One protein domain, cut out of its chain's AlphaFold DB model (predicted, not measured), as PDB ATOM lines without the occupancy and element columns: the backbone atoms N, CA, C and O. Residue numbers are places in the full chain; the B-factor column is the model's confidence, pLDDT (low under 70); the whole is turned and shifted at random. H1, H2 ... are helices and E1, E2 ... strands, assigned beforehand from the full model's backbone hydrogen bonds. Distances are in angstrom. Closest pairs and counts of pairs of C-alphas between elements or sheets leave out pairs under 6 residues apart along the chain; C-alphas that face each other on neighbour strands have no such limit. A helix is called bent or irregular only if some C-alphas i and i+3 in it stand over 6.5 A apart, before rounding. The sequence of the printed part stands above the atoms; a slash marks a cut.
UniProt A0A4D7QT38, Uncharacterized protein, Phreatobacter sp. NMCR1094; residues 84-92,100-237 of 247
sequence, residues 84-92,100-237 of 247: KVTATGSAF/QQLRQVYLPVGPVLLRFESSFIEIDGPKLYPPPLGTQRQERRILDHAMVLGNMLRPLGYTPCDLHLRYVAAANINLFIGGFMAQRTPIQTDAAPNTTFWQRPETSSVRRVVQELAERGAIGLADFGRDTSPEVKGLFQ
ATOM      1  N   LYS A  84      57.762 168.487 196.248       67.44
ATOM      2  CA  LYS A  84      57.944 169.299 195.048       67.44
ATOM      3  C   LYS A  84      58.775 170.532 195.383       67.44
ATOM      4  O   LYS A  84      58.325 171.436 196.080       67.44
ATOM      5  N   VAL A  85      59.992 170.583 194.847       68.56
ATOM      6  CA  VAL A  85      60.878 171.749 194.951       68.56
ATOM      7  C   VAL A  85      60.681 172.615 193.715       68.56
ATOM      8  O   VAL A  85      60.870 172.147 192.594       68.56
ATOM      9  N   THR A  86      60.320 173.880 193.906       69.50
ATOM     10  CA  THR A  86      60.194 174.846 192.811       69.50
ATOM     11  C   THR A  86      61.199 175.973 193.024       69.50
ATOM     12  O   THR A  86      61.162 176.674 194.037       69.50
ATOM     13  N   ALA A  87      62.123 176.135 192.076       63.22
ATOM     14  CA  ALA A  87      63.104 177.214 192.100       63.22
ATOM     15  C   ALA A  87      62.423 178.559 191.809       63.22
ATOM     16  O   ALA A  87      61.579 178.656 190.919       63.22
ATOM     17  N   THR A  88      62.825 179.623 192.503       57.56
ATOM     18  CA  THR A  88      62.275 180.973 192.278       57.56
ATOM     19  C   THR A  88      62.726 181.611 190.956       57.56
ATOM     20  O   THR A  88      62.237 182.679 190.602       57.56
ATOM     21  N   GLY A  89      63.613 180.954 190.196       48.31
ATOM     22  CA  GLY A  89      64.122 181.420 188.900       48.31
ATOM     23  C   GLY A  89      63.318 180.999 187.660       48.31
ATOM     24  O   GLY A  89      63.669 181.407 186.556       48.31
ATOM     25  N   SER A  90      62.261 180.186 187.781       43.69
ATOM     26  CA  SER A  90      61.459 179.785 186.616       43.69
ATOM     27  C   SER A  90      60.396 180.837 186.287       43.69
ATOM     28  O   SER A  90      59.398 180.960 186.996       43.69
ATOM     29  N   ALA A  91      60.590 181.547 185.174       45.03
ATOM     30  CA  ALA A  91      59.749 182.620 184.628       45.03
ATOM     31  C   ALA A  91      58.293 182.239 184.248       45.03
ATOM     32  O   ALA A  91      57.617 183.010 183.577       45.03
ATOM     33  N   PHE A  92      57.789 181.077 184.668       43.94
ATOM     34  CA  PHE A  92      56.402 180.643 184.480       43.94
ATOM     35  C   PHE A  92      55.941 179.840 185.704       43.94
ATOM     36  O   PHE A  92      55.951 178.613 185.734       43.94
ATOM     37  N   GLN A 100      56.102 190.905 201.020       40.06
ATOM     38  CA  GLN A 100      54.958 190.765 201.906       40.06
ATOM     39  C   GLN A 100      54.948 189.360 202.495       40.06
ATOM     40  O   GLN A 100      54.779 188.356 201.805       40.06
ATOM     41  N   GLN A 101      55.118 189.323 203.810       42.97
ATOM     42  CA  GLN A 101      54.823 188.186 204.657       42.97
ATOM     43  C   GLN A 101      53.500 187.560 204.193       42.97
ATOM     44  O   GLN A 101      52.424 188.004 204.595       42.97
ATOM     45  N   LEU A 102      53.552 186.510 203.362       47.19
ATOM     46  CA  LEU A 102      52.506 185.500 203.396       47.19
ATOM     47  C   LEU A 102      52.433 185.148 204.867       47.19
ATOM     48  O   LEU A 102      53.407 184.627 205.419       47.19
ATOM     49  N   ARG A 103      51.342 185.573 205.507       51.78
ATOM     50  CA  ARG A 103      51.056 185.251 206.893       51.78
ATOM     51  C   ARG A 103      50.880 183.747 206.906       51.78
ATOM     52  O   ARG A 103      49.782 183.247 206.677       51.78
ATOM     53  N   GLN A 104      51.992 183.036 207.070       63.47
ATOM     54  CA  GLN A 104      51.937 181.624 207.335       63.47
ATOM     55  C   GLN A 104      51.193 181.476 208.639       63.47
ATOM     56  O   GLN A 104      51.365 182.240 209.595       63.47
ATOM     57  N   VAL A 105      50.300 180.513 208.619       64.88
ATOM     58  CA  VAL A 105      49.485 180.192 209.756       64.88
ATOM     59  C   VAL A 105      49.685 178.729 210.074       64.88
ATOM     60  O   VAL A 105      49.910 177.916 209.177       64.88
ATOM     61  N   TYR A 106      49.563 178.384 211.345       62.25
ATOM     62  CA  TYR A 106      49.535 176.988 211.736       62.25
ATOM     63  C   TYR A 106      48.287 176.327 211.136       62.25
ATOM     64  O   TYR A 106      47.144 176.617 211.516       62.25
ATOM     65  N   LEU A 107      48.527 175.465 210.149       63.84
ATOM     66  CA  LEU A 107      47.531 174.652 209.466       63.84
ATOM     67  C   LEU A 107      47.848 173.186 209.749       63.84
ATOM     68  O   LEU A 107      48.920 172.716 209.379       63.84
ATOM     69  N   PRO A 108      46.937 172.452 210.402       58.62
ATOM     70  CA  PRO A 108      47.177 171.053 210.731       58.62
ATOM     71  C   PRO A 108      46.796 170.086 209.596       58.62
ATOM     72  O   PRO A 108      46.872 168.875 209.784       58.62
ATOM     73  N   VAL A 109      46.342 170.599 208.445       63.72
ATOM     74  CA  VAL A 109      45.902 169.815 207.279       63.72
ATOM     75  C   VAL A 109      46.306 170.541 205.993       63.72
ATOM     76  O   VAL A 109      46.189 171.765 205.926       63.72
ATOM     77  N   GLY A 110      46.710 169.775 204.976       63.25
ATOM     78  CA  GLY A 110      47.033 170.259 203.631       63.25
ATOM     79  C   GLY A 110      48.522 170.151 203.285       63.25
ATOM     80  O   GLY A 110      49.301 169.641 204.098       63.25
ATOM     81  N   PRO A 111      48.915 170.621 202.088       69.31
ATOM     82  CA  PRO A 111      50.315 170.688 201.702       69.31
ATOM     83  C   PRO A 111      51.084 171.605 202.656       69.31
ATOM     84  O   PRO A 111      50.640 172.709 202.984       69.31
ATOM     85  N   VAL A 112      52.256 171.155 203.099       75.75
ATOM     86  CA  VAL A 112      53.163 171.965 203.915       75.75
ATOM     87  C   VAL A 112      54.113 172.711 202.993       75.75
ATOM     88  O   VAL A 112      54.789 172.106 202.164       75.75
ATOM     89  N   LEU A 113      54.170 174.032 203.155       77.81
ATOM     90  CA  LEU A 113      55.033 174.908 202.370       77.81
ATOM     91  C   LEU A 113      56.227 175.363 203.212       77.81
ATOM     92  O   LEU A 113      56.060 176.089 204.192       77.81
ATOM     93  N   LEU A 114      57.433 174.978 202.800       79.69
ATOM     94  CA  LEU A 114      58.692 175.476 203.356       79.69
ATOM     95  C   LEU A 114      59.298 176.486 202.376       79.69
ATOM     96  O   LEU A 114      59.533 176.166 201.209       79.69
ATOM     97  N   ARG A 115      59.535 177.721 202.827       78.62
ATOM     98  CA  ARG A 115      60.098 178.786 201.982       78.62
ATOM     99  C   ARG A 115      61.581 178.971 202.255       78.62
ATOM    100  O   ARG A 115      61.983 179.165 203.397       78.62
ATOM    101  N   PHE A 116      62.374 179.000 201.196       78.88
ATOM    102  CA  PHE A 116      63.809 179.250 201.236       78.88
ATOM    103  C   PHE A 116      64.139 180.509 200.436       78.88
ATOM    104  O   PHE A 116      63.266 181.141 199.843       78.88
ATOM    105  N   GLU A 117      65.407 180.909 200.441       74.31
ATOM    106  CA  GLU A 117      65.833 182.133 199.757       74.31
ATOM    107  C   GLU A 117      65.638 182.069 198.240       74.31
ATOM    108  O   GLU A 117      65.251 183.054 197.618       74.31
ATOM    109  N   SER A 118      65.880 180.892 197.664       71.62
ATOM    110  CA  SER A 118      65.912 180.642 196.221       71.62
ATOM    111  C   SER A 118      64.881 179.606 195.755       71.62
ATOM    112  O   SER A 118      64.861 179.215 194.585       71.62
ATOM    113  N   SER A 119      64.024 179.121 196.651       72.94
ATOM    114  CA  SER A 119      63.047 178.084 196.328       72.94
ATOM    115  C   SER A 119      61.877 178.065 197.302       72.94
ATOM    116  O   SER A 119      61.940 178.589 198.416       72.94
ATOM    117  N   PHE A 120      60.795 177.426 196.878       76.62
ATOM    118  CA  PHE A 120      59.759 176.950 197.779       76.62
ATOM    119  C   PHE A 120      59.624 175.440 197.632       76.62
ATOM    120  O   PHE A 120      59.763 174.889 196.537       76.62
ATOM    121  N   ILE A 121      59.373 174.775 198.752       77.06
ATOM    122  CA  ILE A 121      59.215 173.331 198.821       77.06
ATOM    123  C   ILE A 121      57.804 173.058 199.299       77.06
ATOM    124  O   ILE A 121      57.432 173.415 200.415       77.06
ATOM    125  N   GLU A 122      57.019 172.460 198.418       78.38
ATOM    126  CA  GLU A 122      55.679 171.985 198.705       78.38
ATOM    127  C   GLU A 122      55.751 170.498 199.011       78.38
ATOM    128  O   GLU A 122      56.352 169.727 198.264       78.38
ATOM    129  N   ILE A 123      55.182 170.099 200.138       78.25
ATOM    130  CA  ILE A 123      55.170 168.711 200.576       78.25
ATOM    131  C   ILE A 123      53.712 168.324 200.732       78.25
ATOM    132  O   ILE A 123      53.023 168.887 201.575       78.25
ATOM    133  N   ASP A 124      53.251 167.380 199.925       71.56
ATOM    134  CA  ASP A 124      51.892 166.851 199.933       71.56
ATOM    135  C   ASP A 124      51.922 165.343 199.708       71.56
ATOM    136  O   ASP A 124      52.397 164.886 198.677       71.56
ATOM    137  N   GLY A 125      51.438 164.531 200.645       66.06
ATOM    138  CA  GLY A 125      51.405 163.092 200.408       66.06
ATOM    139  C   GLY A 125      51.285 162.220 201.650       66.06
ATOM    140  O   GLY A 125      51.213 162.714 202.775       66.06
ATOM    141  N   PRO A 126      51.318 160.886 201.467       61.03
ATOM    142  CA  PRO A 126      51.019 159.908 202.518       61.03
ATOM    143  C   PRO A 126      52.058 159.871 203.647       61.03
ATOM    144  O   PRO A 126      51.832 159.225 204.665       61.03
ATOM    145  N   LYS A 127      53.210 160.529 203.465       75.62
ATOM    146  CA  LYS A 127      54.258 160.645 204.487       75.62
ATOM    147  C   LYS A 127      54.051 161.829 205.437       75.62
ATOM    148  O   LYS A 127      54.812 161.959 206.397       75.62
ATOM    149  N   LEU A 128      53.063 162.688 205.176       77.69
ATOM    150  CA  LEU A 128      52.629 163.689 206.141       77.69
ATOM    151  C   LEU A 128      51.747 163.035 207.200       77.69
ATOM    152  O   LEU A 128      50.801 162.313 206.886       77.69
ATOM    153  N   TYR A 129      52.054 163.310 208.460       82.00
ATOM    154  CA  TYR A 129      51.387 162.716 209.604       82.00
ATOM    155  C   TYR A 129      50.738 163.803 210.466       82.00
ATOM    156  O   TYR A 129      51.334 164.267 211.446       82.00
ATOM    157  N   PRO A 130      49.523 164.253 210.102       78.88
ATOM    158  CA  PRO A 130      48.853 165.330 210.814       78.88
ATOM    159  C   PRO A 130      48.523 164.909 212.257       78.88
ATOM    160  O   PRO A 130      48.162 163.752 212.499       78.88
ATOM    161  N   PRO A 131      48.649 165.822 213.235       79.50
ATOM    162  CA  PRO A 131      48.299 165.538 214.622       79.50
ATOM    163  C   PRO A 131      46.791 165.313 214.791       79.50
ATOM    164  O   PRO A 131      45.994 165.817 213.995       79.50
ATOM    165  N   PRO A 132      46.361 164.593 215.841       75.12
ATOM    166  CA  PRO A 132      44.941 164.440 216.136       75.12
ATOM    167  C   PRO A 132      44.304 165.797 216.487       75.12
ATOM    168  O   PRO A 132      44.795 166.524 217.352       75.12
ATOM    169  N   LEU A 133      43.184 166.131 215.833       70.75
ATOM    170  CA  LEU A 133      42.476 167.412 215.981       70.75
ATOM    171  C   LEU A 133      41.098 167.262 216.637       70.75
ATOM    172  O   LEU A 133      40.494 166.187 216.646       70.75
ATOM    173  N   GLY A 134      40.569 168.378 217.149       68.12
ATOM    174  CA  GLY A 134      39.206 168.460 217.680       68.12
ATOM    175  C   GLY A 134      38.971 167.514 218.858       68.12
ATOM    176  O   GLY A 134      39.805 167.407 219.752       68.12
ATOM    177  N   THR A 135      37.853 166.788 218.843       65.25
ATOM    178  CA  THR A 135      37.479 165.815 219.890       65.25
ATOM    179  C   THR A 135      38.460 164.644 220.020       65.25
ATOM    180  O   THR A 135      38.448 163.935 221.026       65.25
ATOM    181  N   GLN A 136      39.335 164.445 219.028       65.50
ATOM    182  CA  GLN A 136      40.382 163.428 219.054       65.50
ATOM    183  C   GLN A 136      41.685 163.911 219.702       65.50
ATOM    184  O   GLN A 136      42.585 163.099 219.910       65.50
ATOM    185  N   ARG A 137      41.797 165.197 220.055       69.12
ATOM    186  CA  ARG A 137      42.949 165.781 220.756       69.12
ATOM    187  C   ARG A 137      42.926 165.410 222.248       69.12
ATOM    188  O   ARG A 137      42.827 166.261 223.121       69.12
ATOM    189  N   GLN A 138      42.964 164.113 222.536       74.94
ATOM    190  CA  GLN A 138      43.154 163.582 223.885       74.94
ATOM    191  C   GLN A 138      44.655 163.429 224.145       74.94
ATOM    192  O   GLN A 138      45.369 162.978 223.250       74.94
ATOM    193  N   GLU A 139      45.131 163.747 225.352       74.38
ATOM    194  CA  GLU A 139      46.561 163.687 225.724       74.38
ATOM    195  C   GLU A 139      47.217 162.363 225.311       74.38
ATOM    196  O   GLU A 139      48.263 162.347 224.666       74.38
ATOM    197  N   ARG A 140      46.529 161.241 225.552       80.69
ATOM    198  CA  ARG A 140      46.997 159.906 225.156       80.69
ATOM    199  C   ARG A 140      47.210 159.754 223.645       80.69
ATOM    200  O   ARG A 140      48.216 159.199 223.230       80.69
ATOM    201  N   ARG A 141      46.304 160.281 222.817       83.25
ATOM    202  CA  ARG A 141      46.425 160.206 221.349       83.25
ATOM    203  C   ARG A 141      47.540 161.103 220.819       83.25
ATOM    204  O   ARG A 141      48.153 160.775 219.810       83.25
ATOM    205  N   ILE A 142      47.798 162.227 221.486       83.69
ATOM    206  CA  ILE A 142      48.919 163.113 221.156       83.69
ATOM    207  C   ILE A 142      50.244 162.430 221.505       83.69
ATOM    208  O   ILE A 142      51.181 162.505 220.719       83.69
ATOM    209  N   LEU A 143      50.315 161.729 222.641       85.50
ATOM    210  CA  LEU A 143      51.479 160.914 223.004       85.50
ATOM    211  C   LEU A 143      51.725 159.795 221.989       85.50
ATOM    212  O   LEU A 143      52.850 159.634 221.522       85.50
ATOM    213  N   ASP A 144      50.678 159.064 221.600       87.56
ATOM    214  CA  ASP A 144      50.781 158.016 220.580       87.56
ATOM    215  C   ASP A 144      51.265 158.601 219.239       87.56
ATOM    216  O   ASP A 144      52.166 158.051 218.601       87.56
ATOM    217  N   HIS A 145      50.733 159.764 218.841       89.50
ATOM    218  CA  HIS A 145      51.177 160.490 217.647       89.50
ATOM    219  C   HIS A 145      52.649 160.909 217.740       89.50
ATOM    220  O   HIS A 145      53.412 160.664 216.806       89.50
ATOM    221  N   ALA A 146      53.076 161.458 218.879       88.81
ATOM    222  CA  ALA A 146      54.457 161.860 219.125       88.81
ATOM    223  C   ALA A 146      55.433 160.672 219.034       88.81
ATOM    224  O   ALA A 146      56.513 160.796 218.451       88.81
ATOM    225  N   MET A 147      55.034 159.498 219.533       89.44
ATOM    226  CA  MET A 147      55.810 158.259 219.415       89.44
ATOM    227  C   MET A 147      55.939 157.793 217.960       89.44
ATOM    228  O   MET A 147      57.030 157.420 217.520       89.44
ATOM    229  N   VAL A 148      54.846 157.835 217.191       91.19
ATOM    230  CA  VAL A 148      54.857 157.491 215.759       91.19
ATOM    231  C   VAL A 148      55.725 158.473 214.971       91.19
ATOM    232  O   VAL A 148      56.558 158.040 214.174       91.19
ATOM    233  N   LEU A 149      55.599 159.775 215.242       91.00
ATOM    234  CA  LEU A 149      56.447 160.807 214.652       91.00
ATOM    235  C   LEU A 149      57.925 160.537 214.951       91.00
ATOM    236  O   LEU A 149      58.730 160.480 214.026       91.00
ATOM    237  N   GLY A 150      58.278 160.285 216.213       89.44
ATOM    238  CA  GLY A 150      59.644 159.938 216.601       89.44
ATOM    239  C   GLY A 150      60.193 158.740 215.819       89.44
ATOM    240  O   GLY A 150      61.314 158.794 215.315       89.44
ATOM    241  N   ASN A 151      59.397 157.685 215.638       89.94
ATOM    242  CA  ASN A 151      59.796 156.522 214.841       89.94
ATOM    243  C   ASN A 151      59.995 156.855 213.354       89.94
ATOM    244  O   ASN A 151      60.943 156.356 212.750       89.94
ATOM    245  N   MET A 152      59.157 157.719 212.777       87.31
ATOM    246  CA  MET A 152      59.298 158.170 211.386       87.31
ATOM    247  C   MET A 152      60.498 159.089 211.155       87.31
ATOM    248  O   MET A 152      60.961 159.190 210.022       87.31
ATOM    249  N   LEU A 153      61.019 159.736 212.201       89.62
ATOM    250  CA  LEU A 153      62.217 160.571 212.118       89.62
ATOM    251  C   LEU A 153      63.515 159.750 212.173       89.62
ATOM    252  O   LEU A 153      64.515 160.162 211.594       89.62
ATOM    253  N   ARG A 154      63.520 158.568 212.805       88.00
ATOM    254  CA  ARG A 154      64.725 157.717 212.935       88.00
ATOM    255  C   ARG A 154      65.448 157.392 211.615       88.00
ATOM    256  O   ARG A 154      66.677 157.396 211.638       88.00
ATOM    257  N   PRO A 155      64.765 157.142 210.477       84.50
ATOM    258  CA  PRO A 155      65.410 156.940 209.179       84.50
ATOM    259  C   PRO A 155      66.397 158.045 208.772       84.50
ATOM    260  O   PRO A 155      67.404 157.744 208.131       84.50
ATOM    261  N   LEU A 156      66.169 159.296 209.200       84.00
ATOM    262  CA  LEU A 156      67.099 160.404 208.955       84.00
ATOM    263  C   LEU A 156      68.481 160.159 209.551       84.00
ATOM    264  O   LEU A 156      69.479 160.550 208.961       84.00
ATOM    265  N   GLY A 157      68.552 159.480 210.697       83.31
ATOM    266  CA  GLY A 157      69.820 159.181 211.354       83.31
ATOM    267  C   GLY A 157      70.729 158.276 210.519       83.31
ATOM    268  O   GLY A 157      71.941 158.320 210.695       83.31
ATOM    269  N   TYR A 158      70.159 157.487 209.601       85.56
ATOM    270  CA  TYR A 158      70.909 156.640 208.670       85.56
ATOM    271  C   TYR A 158      71.189 157.331 207.330       85.56
ATOM    272  O   TYR A 158      72.055 156.888 206.583       85.56
ATOM    273  N   THR A 159      70.452 158.399 207.010       83.88
ATOM    274  CA  THR A 159      70.510 159.104 205.719       83.88
ATOM    275  C   THR A 159      70.534 160.631 205.908       83.88
ATOM    276  O   THR A 159      69.680 161.338 205.373       83.88
ATOM    277  N   PRO A 160      71.526 161.183 206.638       82.06
ATOM    278  CA  PRO A 160      71.563 162.609 206.999       82.06
ATOM    279  C   PRO A 160      71.714 163.555 205.792       82.06
ATOM    280  O   PRO A 160      71.467 164.755 205.905       82.06
ATOM    281  N   CYS A 161      72.110 163.024 204.634       84.88
ATOM    282  CA  CYS A 161      72.297 163.783 203.398       84.88
ATOM    283  C   CYS A 161      71.080 163.778 202.466       84.88
ATOM    284  O   CYS A 161      71.084 164.506 201.475       84.88
ATOM    285  N   ASP A 162      70.029 163.002 202.761       86.00
ATOM    286  CA  ASP A 162      68.808 163.046 201.953       86.00
ATOM    287  C   ASP A 162      67.986 164.295 202.308       86.00
ATOM    288  O   ASP A 162      67.236 164.335 203.290       86.00
ATOM    289  N   LEU A 163      68.122 165.328 201.474       83.69
ATOM    290  CA  LEU A 163      67.385 166.582 201.604       83.69
ATOM    291  C   LEU A 163      65.862 166.373 201.597       83.69
ATOM    292  O   LEU A 163      65.155 167.059 202.329       83.69
ATOM    293  N   HIS A 164      65.334 165.407 200.837       83.69
ATOM    294  CA  HIS A 164      63.888 165.181 200.768       83.69
ATOM    295  C   HIS A 164      63.349 164.655 202.094       83.69
ATOM    296  O   HIS A 164      62.309 165.117 202.566       83.69
ATOM    297  N   LEU A 165      64.062 163.719 202.724       85.69
ATOM    298  CA  LEU A 165      63.683 163.223 204.044       85.69
ATOM    299  C   LEU A 165      63.774 164.329 205.098       85.69
ATOM    300  O   LEU A 165      62.912 164.395 205.975       85.69
ATOM    301  N   ARG A 166      64.766 165.222 204.996       88.12
ATOM    302  CA  ARG A 166      64.910 166.377 205.897       88.12
ATOM    303  C   ARG A 166      63.745 167.346 205.771       88.12
ATOM    304  O   ARG A 166      63.175 167.737 206.787       88.12
ATOM    305  N   TYR A 167      63.318 167.653 204.548       87.69
ATOM    306  CA  TYR A 167      62.142 168.492 204.314       87.69
ATOM    307  C   TYR A 167      60.851 167.834 204.809       87.69
ATOM    308  O   TYR A 167      60.044 168.488 205.465       87.69
ATOM    309  N   VAL A 168      60.667 166.530 204.580       87.44
ATOM    310  CA  VAL A 168      59.506 165.784 205.103       87.44
ATOM    311  C   VAL A 168      59.495 165.768 206.632       87.44
ATOM    312  O   VAL A 168      58.439 165.914 207.246       87.44
ATOM    313  N   ALA A 169      60.654 165.622 207.269       89.81
ATOM    314  CA  ALA A 169      60.771 165.708 208.717       89.81
ATOM    315  C   ALA A 169      60.449 167.110 209.243       89.81
ATOM    316  O   ALA A 169      59.649 167.233 210.170       89.81
ATOM    317  N   ALA A 170      61.000 168.157 208.622       89.19
ATOM    318  CA  ALA A 170      60.687 169.542 208.960       89.19
ATOM    319  C   ALA A 170      59.181 169.824 208.821       89.19
ATOM    320  O   ALA A 170      58.568 170.398 209.722       89.19
ATOM    321  N   ALA A 171      58.550 169.333 207.753       87.00
ATOM    322  CA  ALA A 171      57.110 169.455 207.550       87.00
ATOM    323  C   ALA A 171      56.286 168.731 208.617       87.00
ATOM    324  O   ALA A 171      55.348 169.310 209.162       87.00
ATOM    325  N   ASN A 172      56.646 167.496 208.961       88.94
ATOM    326  CA  ASN A 172      55.954 166.739 210.002       88.94
ATOM    327  C   ASN A 172      56.108 167.371 211.395       88.94
ATOM    328  O   ASN A 172      55.158 167.372 212.176       88.94
ATOM    329  N   ILE A 173      57.268 167.961 211.695       90.69
ATOM    330  CA  ILE A 173      57.486 168.729 212.929       90.69
ATOM    331  C   ILE A 173      56.625 170.000 212.931       90.69
ATOM    332  O   ILE A 173      55.973 170.290 213.934       90.69
ATOM    333  N   ASN A 174      56.547 170.722 211.810       88.44
ATOM    334  CA  ASN A 174      55.681 171.898 211.677       88.44
ATOM    335  C   ASN A 174      54.193 171.547 211.826       88.44
ATOM    336  O   ASN A 174      53.469 172.252 212.529       88.44
ATOM    337  N   LEU A 175      53.739 170.437 211.232       85.12
ATOM    338  CA  LEU A 175      52.377 169.928 211.419       85.12
ATOM    339  C   LEU A 175      52.115 169.575 212.880       85.12
ATOM    340  O   LEU A 175      51.079 169.963 213.420       85.12
ATOM    341  N   PHE A 176      53.057 168.886 213.532       88.06
ATOM    342  CA  PHE A 176      52.956 168.540 214.947       88.06
ATOM    343  C   PHE A 176      52.790 169.787 215.814       88.06
ATOM    344  O   PHE A 176      51.835 169.851 216.584       88.06
ATOM    345  N   ILE A 177      53.640 170.805 215.635       87.50
ATOM    346  CA  ILE A 177      53.518 172.100 216.323       87.50
ATOM    347  C   ILE A 177      52.154 172.735 216.028       87.50
ATOM    348  O   ILE A 177      51.460 173.172 216.948       87.50
ATOM    349  N   GLY A 178      51.732 172.735 214.761       80.69
ATOM    350  CA  GLY A 178      50.461 173.314 214.336       80.69
ATOM    351  C   GLY A 178      49.231 172.666 214.972       80.69
ATOM    352  O   GLY A 178      48.233 173.351 215.187       80.69
ATOM    353  N   GLY A 179      49.307 171.392 215.370       80.50
ATOM    354  CA  GLY A 179      48.253 170.721 216.138       80.50
ATOM    355  C   GLY A 179      48.030 171.283 217.542       80.50
ATOM    356  O   GLY A 179      46.953 171.095 218.115       80.50
ATOM    357  N   PHE A 180      49.023 171.978 218.108       80.38
ATOM    358  CA  PHE A 180      48.899 172.591 219.429       80.38
ATOM    359  C   PHE A 180      48.355 174.015 219.393       80.38
ATOM    360  O   PHE A 180      47.828 174.474 220.412       80.38
ATOM    361  N   MET A 181      48.453 174.672 218.240       81.31
ATOM    362  CA  MET A 181      48.046 176.055 218.040       81.31
ATOM    363  C   MET A 181      46.565 176.146 217.675       81.31
ATOM    364  O   MET A 181      45.966 175.198 217.164       81.31
ATOM    365  N   ALA A 182      45.950 177.301 217.936       72.69
ATOM    366  CA  ALA A 182      44.618 177.560 217.405       72.69
ATOM    367  C   ALA A 182      44.685 177.593 215.869       72.69
ATOM    368  O   ALA A 182      45.687 178.020 215.284       72.69
ATOM    369  N   GLN A 183      43.623 177.134 215.205       68.56
ATOM    370  CA  GLN A 183      43.592 177.108 213.746       68.56
ATOM    371  C   GLN A 183      43.846 178.502 213.181       68.56
ATOM    372  O   GLN A 183      43.273 179.485 213.649       68.56
ATOM    373  N   ARG A 184      44.680 178.567 212.142       68.19
ATOM    374  CA  ARG A 184      45.027 179.815 211.455       68.19
ATOM    375  C   ARG A 184      45.760 180.841 212.341       68.19
ATOM    376  O   ARG A 184      45.767 182.027 212.017       68.19
ATOM    377  N   THR A 185      46.391 180.408 213.436       72.81
ATOM    378  CA  THR A 185      47.252 181.287 214.248       72.81
ATOM    379  C   THR A 185      48.445 181.742 213.402       72.81
ATOM    380  O   THR A 185      49.095 180.881 212.809       72.81
ATOM    381  N   PRO A 186      48.742 183.050 213.308       74.12
ATOM    382  CA  PRO A 186      49.878 183.542 212.534       74.12
ATOM    383  C   PRO A 186      51.209 183.135 213.172       74.12
ATOM    384  O   PRO A 186      51.361 183.190 214.393       74.12
ATOM    385  N   ILE A 187      52.182 182.762 212.341       78.12
ATOM    386  CA  ILE A 187      53.547 182.459 212.783       78.12
ATOM    387  C   ILE A 187      54.304 183.775 213.003       78.12
ATOM    388  O   ILE A 187      54.473 184.564 212.075       78.12
ATOM    389  N   GLN A 188      54.772 184.003 214.232       82.12
ATOM    390  CA  GLN A 188      55.588 185.165 214.605       82.12
ATOM    391  C   GLN A 188      57.072 184.821 214.448       82.12
ATOM    392  O   GLN A 188      57.725 184.367 215.388       82.12
ATOM    393  N   THR A 189      57.602 184.959 213.234       81.44
ATOM    394  CA  THR A 189      58.985 184.569 212.903       81.44
ATOM    395  C   THR A 189      60.042 185.459 213.555       81.44
ATOM    396  O   THR A 189      61.206 185.074 213.622       81.44
ATOM    397  N   ASP A 190      59.668 186.625 214.067       85.00
ATOM    398  CA  ASP A 190      60.507 187.572 214.802       85.00
ATOM    399  C   ASP A 190      60.586 187.268 216.307       85.00
ATOM    400  O   ASP A 190      61.559 187.643 216.960       85.00
ATOM    401  N   ALA A 191      59.621 186.525 216.854       86.94
ATOM    402  CA  ALA A 191      59.588 186.206 218.274       86.94
ATOM    403  C   ALA A 191      60.760 185.304 218.722       86.94
ATOM    404  O   ALA A 191      61.362 184.539 217.948       86.94
ATOM    405  N   ALA A 192      61.088 185.428 220.013       92.44
ATOM    406  CA  ALA A 192      62.155 184.688 220.674       92.44
ATOM    407  C   ALA A 192      61.855 183.174 220.732       92.44
ATOM    408  O   ALA A 192      60.690 182.779 220.687       92.44
ATOM    409  N   PRO A 193      62.880 182.310 220.851       93.94
ATOM    410  CA  PRO A 193      62.687 180.863 220.939       93.94
ATOM    411  C   PRO A 193      61.764 180.445 222.098       93.94
ATOM    412  O   PRO A 193      61.937 180.872 223.237       93.94
ATOM    413  N   ASN A 194      60.811 179.557 221.815       93.62
ATOM    414  CA  ASN A 194      59.851 179.035 222.782       93.62
ATOM    415  C   ASN A 194      60.263 177.632 223.259       93.62
ATOM    416  O   ASN A 194      59.821 176.613 222.725       93.62
ATOM    417  N   THR A 195      61.133 177.554 224.269       92.75
ATOM    418  CA  THR A 195      61.588 176.268 224.835       92.75
ATOM    419  C   THR A 195      60.573 175.608 225.753       92.75
ATOM    420  O   THR A 195      60.613 174.387 225.912       92.75
ATOM    421  N   THR A 196      59.668 176.377 226.362       93.44
ATOM    422  CA  THR A 196      58.662 175.848 227.297       93.44
ATOM    423  C   THR A 196      57.674 174.931 226.580       93.44
ATOM    424  O   THR A 196      57.227 173.939 227.156       93.44
ATOM    425  N   PHE A 197      57.411 175.180 225.291       91.50
ATOM    426  CA  PHE A 197      56.654 174.269 224.434       91.50
ATOM    427  C   PHE A 197      57.211 172.838 224.464       91.50
ATOM    428  O   PHE A 197      56.430 171.895 224.539       91.50
ATOM    429  N   TRP A 198      58.538 172.667 224.491       93.81
ATOM    430  CA  TRP A 198      59.223 171.366 224.445       93.81
ATOM    431  C   TRP A 198      59.505 170.731 225.811       93.81
ATOM    432  O   TRP A 198      60.156 169.688 225.884       93.81
ATOM    433  N   GLN A 199      59.059 171.363 226.896       90.31
ATOM    434  CA  GLN A 199      59.165 170.817 228.252       90.31
ATOM    435  C   GLN A 199      57.953 169.953 228.629       90.31
ATOM    436  O   GLN A 199      57.996 169.248 229.635       90.31
ATOM    437  N   ARG A 200      56.877 169.987 227.832       87.88
ATOM    438  CA  ARG A 200      55.665 169.195 228.074       87.88
ATOM    439  C   ARG A 200      55.928 167.708 227.811       87.88
ATOM    440  O   ARG A 200      56.741 167.398 226.936       87.88
ATOM    441  N   PRO A 201      55.255 166.775 228.508       84.19
ATOM    442  CA  PRO A 201      55.490 165.343 228.330       84.19
ATOM    443  C   PRO A 201      55.392 164.892 226.867       84.19
ATOM    444  O   PRO A 201      56.278 164.190 226.381       84.19
ATOM    445  N   GLU A 202      54.384 165.369 226.135       84.38
ATOM    446  CA  GLU A 202      54.114 164.957 224.756       84.38
ATOM    447  C   GLU A 202      55.204 165.433 223.801       84.38
ATOM    448  O   GLU A 202      55.796 164.650 223.058       84.38
ATOM    449  N   THR A 203      55.508 166.725 223.854       89.12
ATOM    450  CA  THR A 203      56.463 167.375 222.955       89.12
ATOM    451  C   THR A 203      57.907 167.014 223.306       89.12
ATOM    452  O   THR A 203      58.748 166.901 222.414       89.12
ATOM    453  N   SER A 204      58.206 166.758 224.584       91.38
ATOM    454  CA  SER A 204      59.550 166.384 225.041       91.38
ATOM    455  C   SER A 204      60.040 165.067 224.430       91.38
ATOM    456  O   SER A 204      61.236 164.926 224.169       91.38
ATOM    457  N   SER A 205      59.134 164.125 224.144       90.31
ATOM    458  CA  SER A 205      59.476 162.860 223.483       90.31
ATOM    459  C   SER A 205      60.020 163.087 222.067       90.31
ATOM    460  O   SER A 205      61.076 162.560 221.716       90.31
ATOM    461  N   VAL A 206      59.367 163.963 221.296       92.19
ATOM    462  CA  VAL A 206      59.813 164.385 219.961       92.19
ATOM    463  C   VAL A 206      61.127 165.153 220.061       92.19
ATOM    464  O   VAL A 206      62.054 164.875 219.300       92.19
ATOM    465  N   ARG A 207      61.253 166.063 221.040       93.69
ATOM    466  CA  ARG A 207      62.479 166.848 221.253       93.69
ATOM    467  C   ARG A 207      63.707 165.956 221.435       93.69
ATOM    468  O   ARG A 207      64.738 166.239 220.841       93.69
ATOM    469  N   ARG A 208      63.599 164.877 222.219       92.44
ATOM    470  CA  ARG A 208      64.710 163.932 222.449       92.44
ATOM    471  C   ARG A 208      65.178 163.264 221.157       92.44
ATOM    472  O   ARG A 208      66.377 163.171 220.925       92.44
ATOM    473  N   VAL A 209      64.243 162.842 220.306       93.06
ATOM    474  CA  VAL A 209      64.578 162.236 219.006       93.06
ATOM    475  C   VAL A 209      65.233 163.263 218.086       93.06
ATOM    476  O   VAL A 209      66.260 162.979 217.478       93.06
ATOM    477  N   VAL A 210      64.677 164.474 218.006       93.25
ATOM    478  CA  VAL A 210      65.259 165.546 217.187       93.25
ATOM    479  C   VAL A 210      66.645 165.934 217.693       93.25
ATOM    480  O   VAL A 210      67.521 166.189 216.877       93.25
ATOM    481  N   GLN A 211      66.870 165.939 219.008       93.75
ATOM    482  CA  GLN A 211      68.182 166.203 219.584       93.75
ATOM    483  C   GLN A 211      69.225 165.196 219.097       93.75
ATOM    484  O   GLN A 211      70.258 165.614 218.581       93.75
ATOM    485  N   GLU A 212      68.936 163.896 219.177       91.75
ATOM    486  CA  GLU A 212      69.841 162.850 218.681       91.75
ATOM    487  C   GLU A 212      70.140 163.019 217.180       91.75
ATOM    488  O   GLU A 212      71.279 162.864 216.740       91.75
ATOM    489  N   LEU A 213      69.128 163.372 216.384       91.56
ATOM    490  CA  LEU A 213      69.283 163.597 214.947       91.56
ATOM    491  C   LEU A 213      70.091 164.864 214.639       91.56
ATOM    492  O   LEU A 213      70.932 164.851 213.740       91.56
ATOM    493  N   ALA A 214      69.872 165.943 215.385       91.50
ATOM    494  CA  ALA A 214      70.569 167.214 215.211       91.50
ATOM    495  C   ALA A 214      72.043 167.132 215.627       91.50
ATOM    496  O   ALA A 214      72.914 167.674 214.946       91.50
ATOM    497  N   GLU A 215      72.342 166.394 216.698       90.31
ATOM    498  CA  GLU A 215      73.714 166.106 217.131       90.31
ATOM    499  C   GLU A 215      74.477 165.253 216.105       90.31
ATOM    500  O   GLU A 215      75.700 165.334 216.021       90.31
ATOM    501  N   ARG A 216      73.768 164.484 215.270       87.25
ATOM    502  CA  ARG A 216      74.332 163.744 214.126       87.25
ATOM    503  C   ARG A 216      74.350 164.542 212.819       87.25
ATOM    504  O   ARG A 216      74.798 164.027 211.799       87.25
ATOM    505  N   GLY A 217      73.835 165.770 212.827       86.75
ATOM    506  CA  GLY A 217      73.695 166.618 211.642       86.75
ATOM    507  C   GLY A 217      72.609 166.189 210.657       86.75
ATOM    508  O   GLY A 217      72.545 166.718 209.553       86.75
ATOM    509  N   ALA A 218      71.732 165.263 211.041       89.12
ATOM    510  CA  ALA A 218      70.669 164.760 210.178       89.12
ATOM    511  C   ALA A 218      69.503 165.745 210.000       89.12
ATOM    512  O   ALA A 218      68.741 165.611 209.050       89.12
ATOM    513  N   ILE A 219      69.338 166.714 210.905       91.12
ATOM    514  CA  ILE A 219      68.347 167.791 210.796       91.12
ATOM    515  C   ILE A 219      68.849 169.040 211.524       91.12
ATOM    516  O   ILE A 219      69.486 168.943 212.572       91.12
ATOM    517  N   GLY A 220      68.549 170.222 210.995       91.12
ATOM    518  CA  GLY A 220      68.921 171.491 211.609       91.12
ATOM    519  C   GLY A 220      67.891 172.587 211.382       91.12
ATOM    520  O   GLY A 220      66.905 172.414 210.669       91.12
ATOM    521  N   LEU A 221      68.147 173.757 211.974       90.06
ATOM    522  CA  LEU A 221      67.256 174.916 211.864       90.06
ATOM    523  C   LEU A 221      67.066 175.360 210.402       90.06
ATOM    524  O   LEU A 221      65.977 175.774 210.016       90.06
ATOM    525  N   ALA A 222      68.116 175.226 209.589       88.00
ATOM    526  CA  ALA A 222      68.108 175.597 208.178       88.00
ATOM    527  C   ALA A 222      67.073 174.815 207.350       88.00
ATOM    528  O   ALA A 222      66.568 175.351 206.370       88.00
ATOM    529  N   ASP A 223      66.700 173.598 207.763       88.62
ATOM    530  CA  ASP A 223      65.755 172.743 207.026       88.62
ATOM    531  C   ASP A 223      64.311 173.259 207.068       88.62
ATOM    532  O   ASP A 223      63.468 172.834 206.282       88.62
ATOM    533  N   PHE A 224      64.024 174.192 207.978       85.38
ATOM    534  CA  PHE A 224      62.706 174.800 208.160       85.38
ATOM    535  C   PHE A 224      62.534 176.088 207.344       85.38
ATOM    536  O   PHE A 224      61.431 176.635 207.285       85.38
ATOM    537  N   GLY A 225      63.602 176.568 206.700       83.56
ATOM    538  CA  GLY A 225      63.568 177.753 205.854       83.56
ATOM    539  C   GLY A 225      63.308 179.056 206.620       83.56
ATOM    540  O   GLY A 225      63.585 179.176 207.813       83.56
ATOM    541  N   ARG A 226      62.786 180.056 205.904       76.44
ATOM    542  CA  ARG A 226      62.581 181.442 206.366       76.44
ATOM    543  C   ARG A 226      61.447 181.606 207.377       76.44
ATOM    544  O   ARG A 226      61.421 182.598 208.099       76.44
ATOM    545  N   ASP A 227      60.533 180.646 207.449       71.12
ATOM    546  CA  ASP A 227      59.345 180.711 208.306       71.12
ATOM    547  C   ASP A 227      59.521 179.952 209.614       71.12
ATOM    548  O   ASP A 227      58.634 179.245 210.096       71.12
ATOM    549  N   THR A 228      60.708 180.074 210.193       83.25
ATOM    550  CA  THR A 228      61.051 179.348 211.403       83.25
ATOM    551  C   THR A 228      60.246 179.888 212.580       83.25
ATOM    552  O   THR A 228      60.448 181.020 213.029       83.25
ATOM    553  N   SER A 229      59.326 179.073 213.094       87.38
ATOM    554  CA  SER A 229      58.494 179.466 214.225       87.38
ATOM    555  C   SER A 229      59.294 179.553 215.534       87.38
ATOM    556  O   SER A 229      60.347 178.917 215.660       87.38
ATOM    557  N   PRO A 230      58.801 180.284 216.550       90.12
ATOM    558  CA  PRO A 230      59.395 180.308 217.889       90.12
ATOM    559  C   PRO A 230      59.599 178.912 218.481       90.12
ATOM    560  O   PRO A 230      60.616 178.650 219.122       90.12
ATOM    561  N   GLU A 231      58.665 177.994 218.240       93.19
ATOM    562  CA  GLU A 231      58.749 176.603 218.684       93.19
ATOM    563  C   GLU A 231      59.863 175.869 217.945       93.19
ATOM    564  O   GLU A 231      60.662 175.200 218.590       93.19
ATOM    565  N   VAL A 232      59.992 176.031 216.626       91.94
ATOM    566  CA  VAL A 232      61.110 175.435 215.877       91.94
ATOM    567  C   VAL A 232      62.450 175.992 216.368       91.94
ATOM    568  O   VAL A 232      63.377 175.228 216.615       91.94
ATOM    569  N   LYS A 233      62.566 177.303 216.608       93.44
ATOM    570  CA  LYS A 233      63.783 177.878 217.209       93.44
ATOM    571  C   LYS A 233      64.062 177.284 218.595       93.44
ATOM    572  O   LYS A 233      65.198 176.935 218.906       93.44
ATOM    573  N   GLY A 234      63.021 177.135 219.417       93.69
ATOM    574  CA  GLY A 234      63.101 176.542 220.753       93.69
ATOM    575  C   GLY A 234      63.464 175.054 220.747       93.69
ATOM    576  O   GLY A 234      64.085 174.583 221.698       93.69
ATOM    577  N   LEU A 235      63.134 174.325 219.674       94.06
ATOM    578  CA  LEU A 235      63.463 172.905 219.496       94.06
ATOM    579  C   LEU A 235      64.974 172.700 219.507       94.06
ATOM    580  O   LEU A 235      65.466 171.809 220.195       94.06
ATOM    581  N   PHE A 236      65.694 173.567 218.792       93.81
ATOM    582  CA  PHE A 236      67.145 173.503 218.627       93.81
ATOM    583  C   PHE A 236      67.932 174.310 219.664       93.81
ATOM    584  O   PHE A 236      69.161 174.234 219.695       93.81
ATOM    585  N   GLN A 237      67.261 175.072 220.532       93.44
ATOM    586  CA  GLN A 237      67.951 175.862 221.543       93.44
ATOM    587  C   GLN A 237      68.673 174.956 222.550       93.44
ATOM    588  O   GLN A 237      68.065 174.088 223.183       93.44
TER     589      GLN A 237
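Overview. This is residues 84 to 92 and 100 to 237 of the 247 residues of an uncharacterized protein of Phreatobacter sp. NMCR1094 (UniProt A0A4D7QT38). H2 lies at the core, with a small three-stranded sheet over one side of it and the long helices H1 and H4 on its other side, where H1, H2 and H4 run nearly alongside one another as a triangle. The short helices H3, H5 and H6 make a further group, with H6 packing on H4 and H5 on H2. The printed part has 147 residues, with three named strands and then six named helices along the chain; the sheet's order is E1, E3, E2, antiparallel, and the class is mostly helix. It is compact, with a radius of gyration of the C-alphas of 14.7 A, and spans 48 by 35 by 32 A.

Arrangement. E1, residues 84 to 87, is antiparallel to E3, residues 119 to 123, with N 84 and O 122 at 2.8 A. E3 forms a hairpin with E2, residues 112 to 115; N 121 and O 114 are 2.8 A apart. H2, residues 163 to 178, is on one face of this sheet, two layers of helix and strands, at a height over the sheet of 8.1 A; it lies over E3 and E2 and runs across the strands, at 65 degrees to E2 on the local plane. H1, residues 139 to 158, forms a helical hairpin with H2, at a shallow tilt of 15 degrees, opposite ways; their closest C-alphas, Leu 153 and Ala 169, are 6.3 A apart. H4, residues 201 to 215, touches H1 at a shallow tilt of 7 degrees, the same way, closest at C-alphas 143 and 202, 5.1 A. H6, residues 230 to 236, touches H4 at a steep tilt of 53 degrees, closest at C-alphas 207 and 235, 6.4 A. H6 also touches H3, residues 196 to 199, and H5, residues 221 to 224. H5 touches H2, closest at C-alphas 170 and 224, 5.7 A. Every O i to N i+4 pair is within hydrogen-bond range in H2, against 12 of 16 in H1, 9 of 11 in H4 and 2 of 3 in H6; H3 and H5 are too short for one.

Along the chain. E1 begins at C-alpha 84 (57.944, 169.299, 195.048); E3 is 13.0 A long. H1 measures 30.6 A and is only just irregular, C-alphas 152 and 155 being 6.6 A apart. H2 measures 22.2 A and H4 21.4 A. H6 ends at C-alpha 236 (67.145, 173.503, 218.627).

Size, cuts and confidence. The farthest C-alphas, Ala 91 and Arg 140, are 48.2 A apart. Residues 93 to 99 are not printed; C-alphas 92 and 100 are 20.2 A apart. The links E3 to H1 and H2 to H3 are long. Mean pLDDT of the printed part is 80.3; 29 residues are under 70, among them 84 to 92 and 100 to 111.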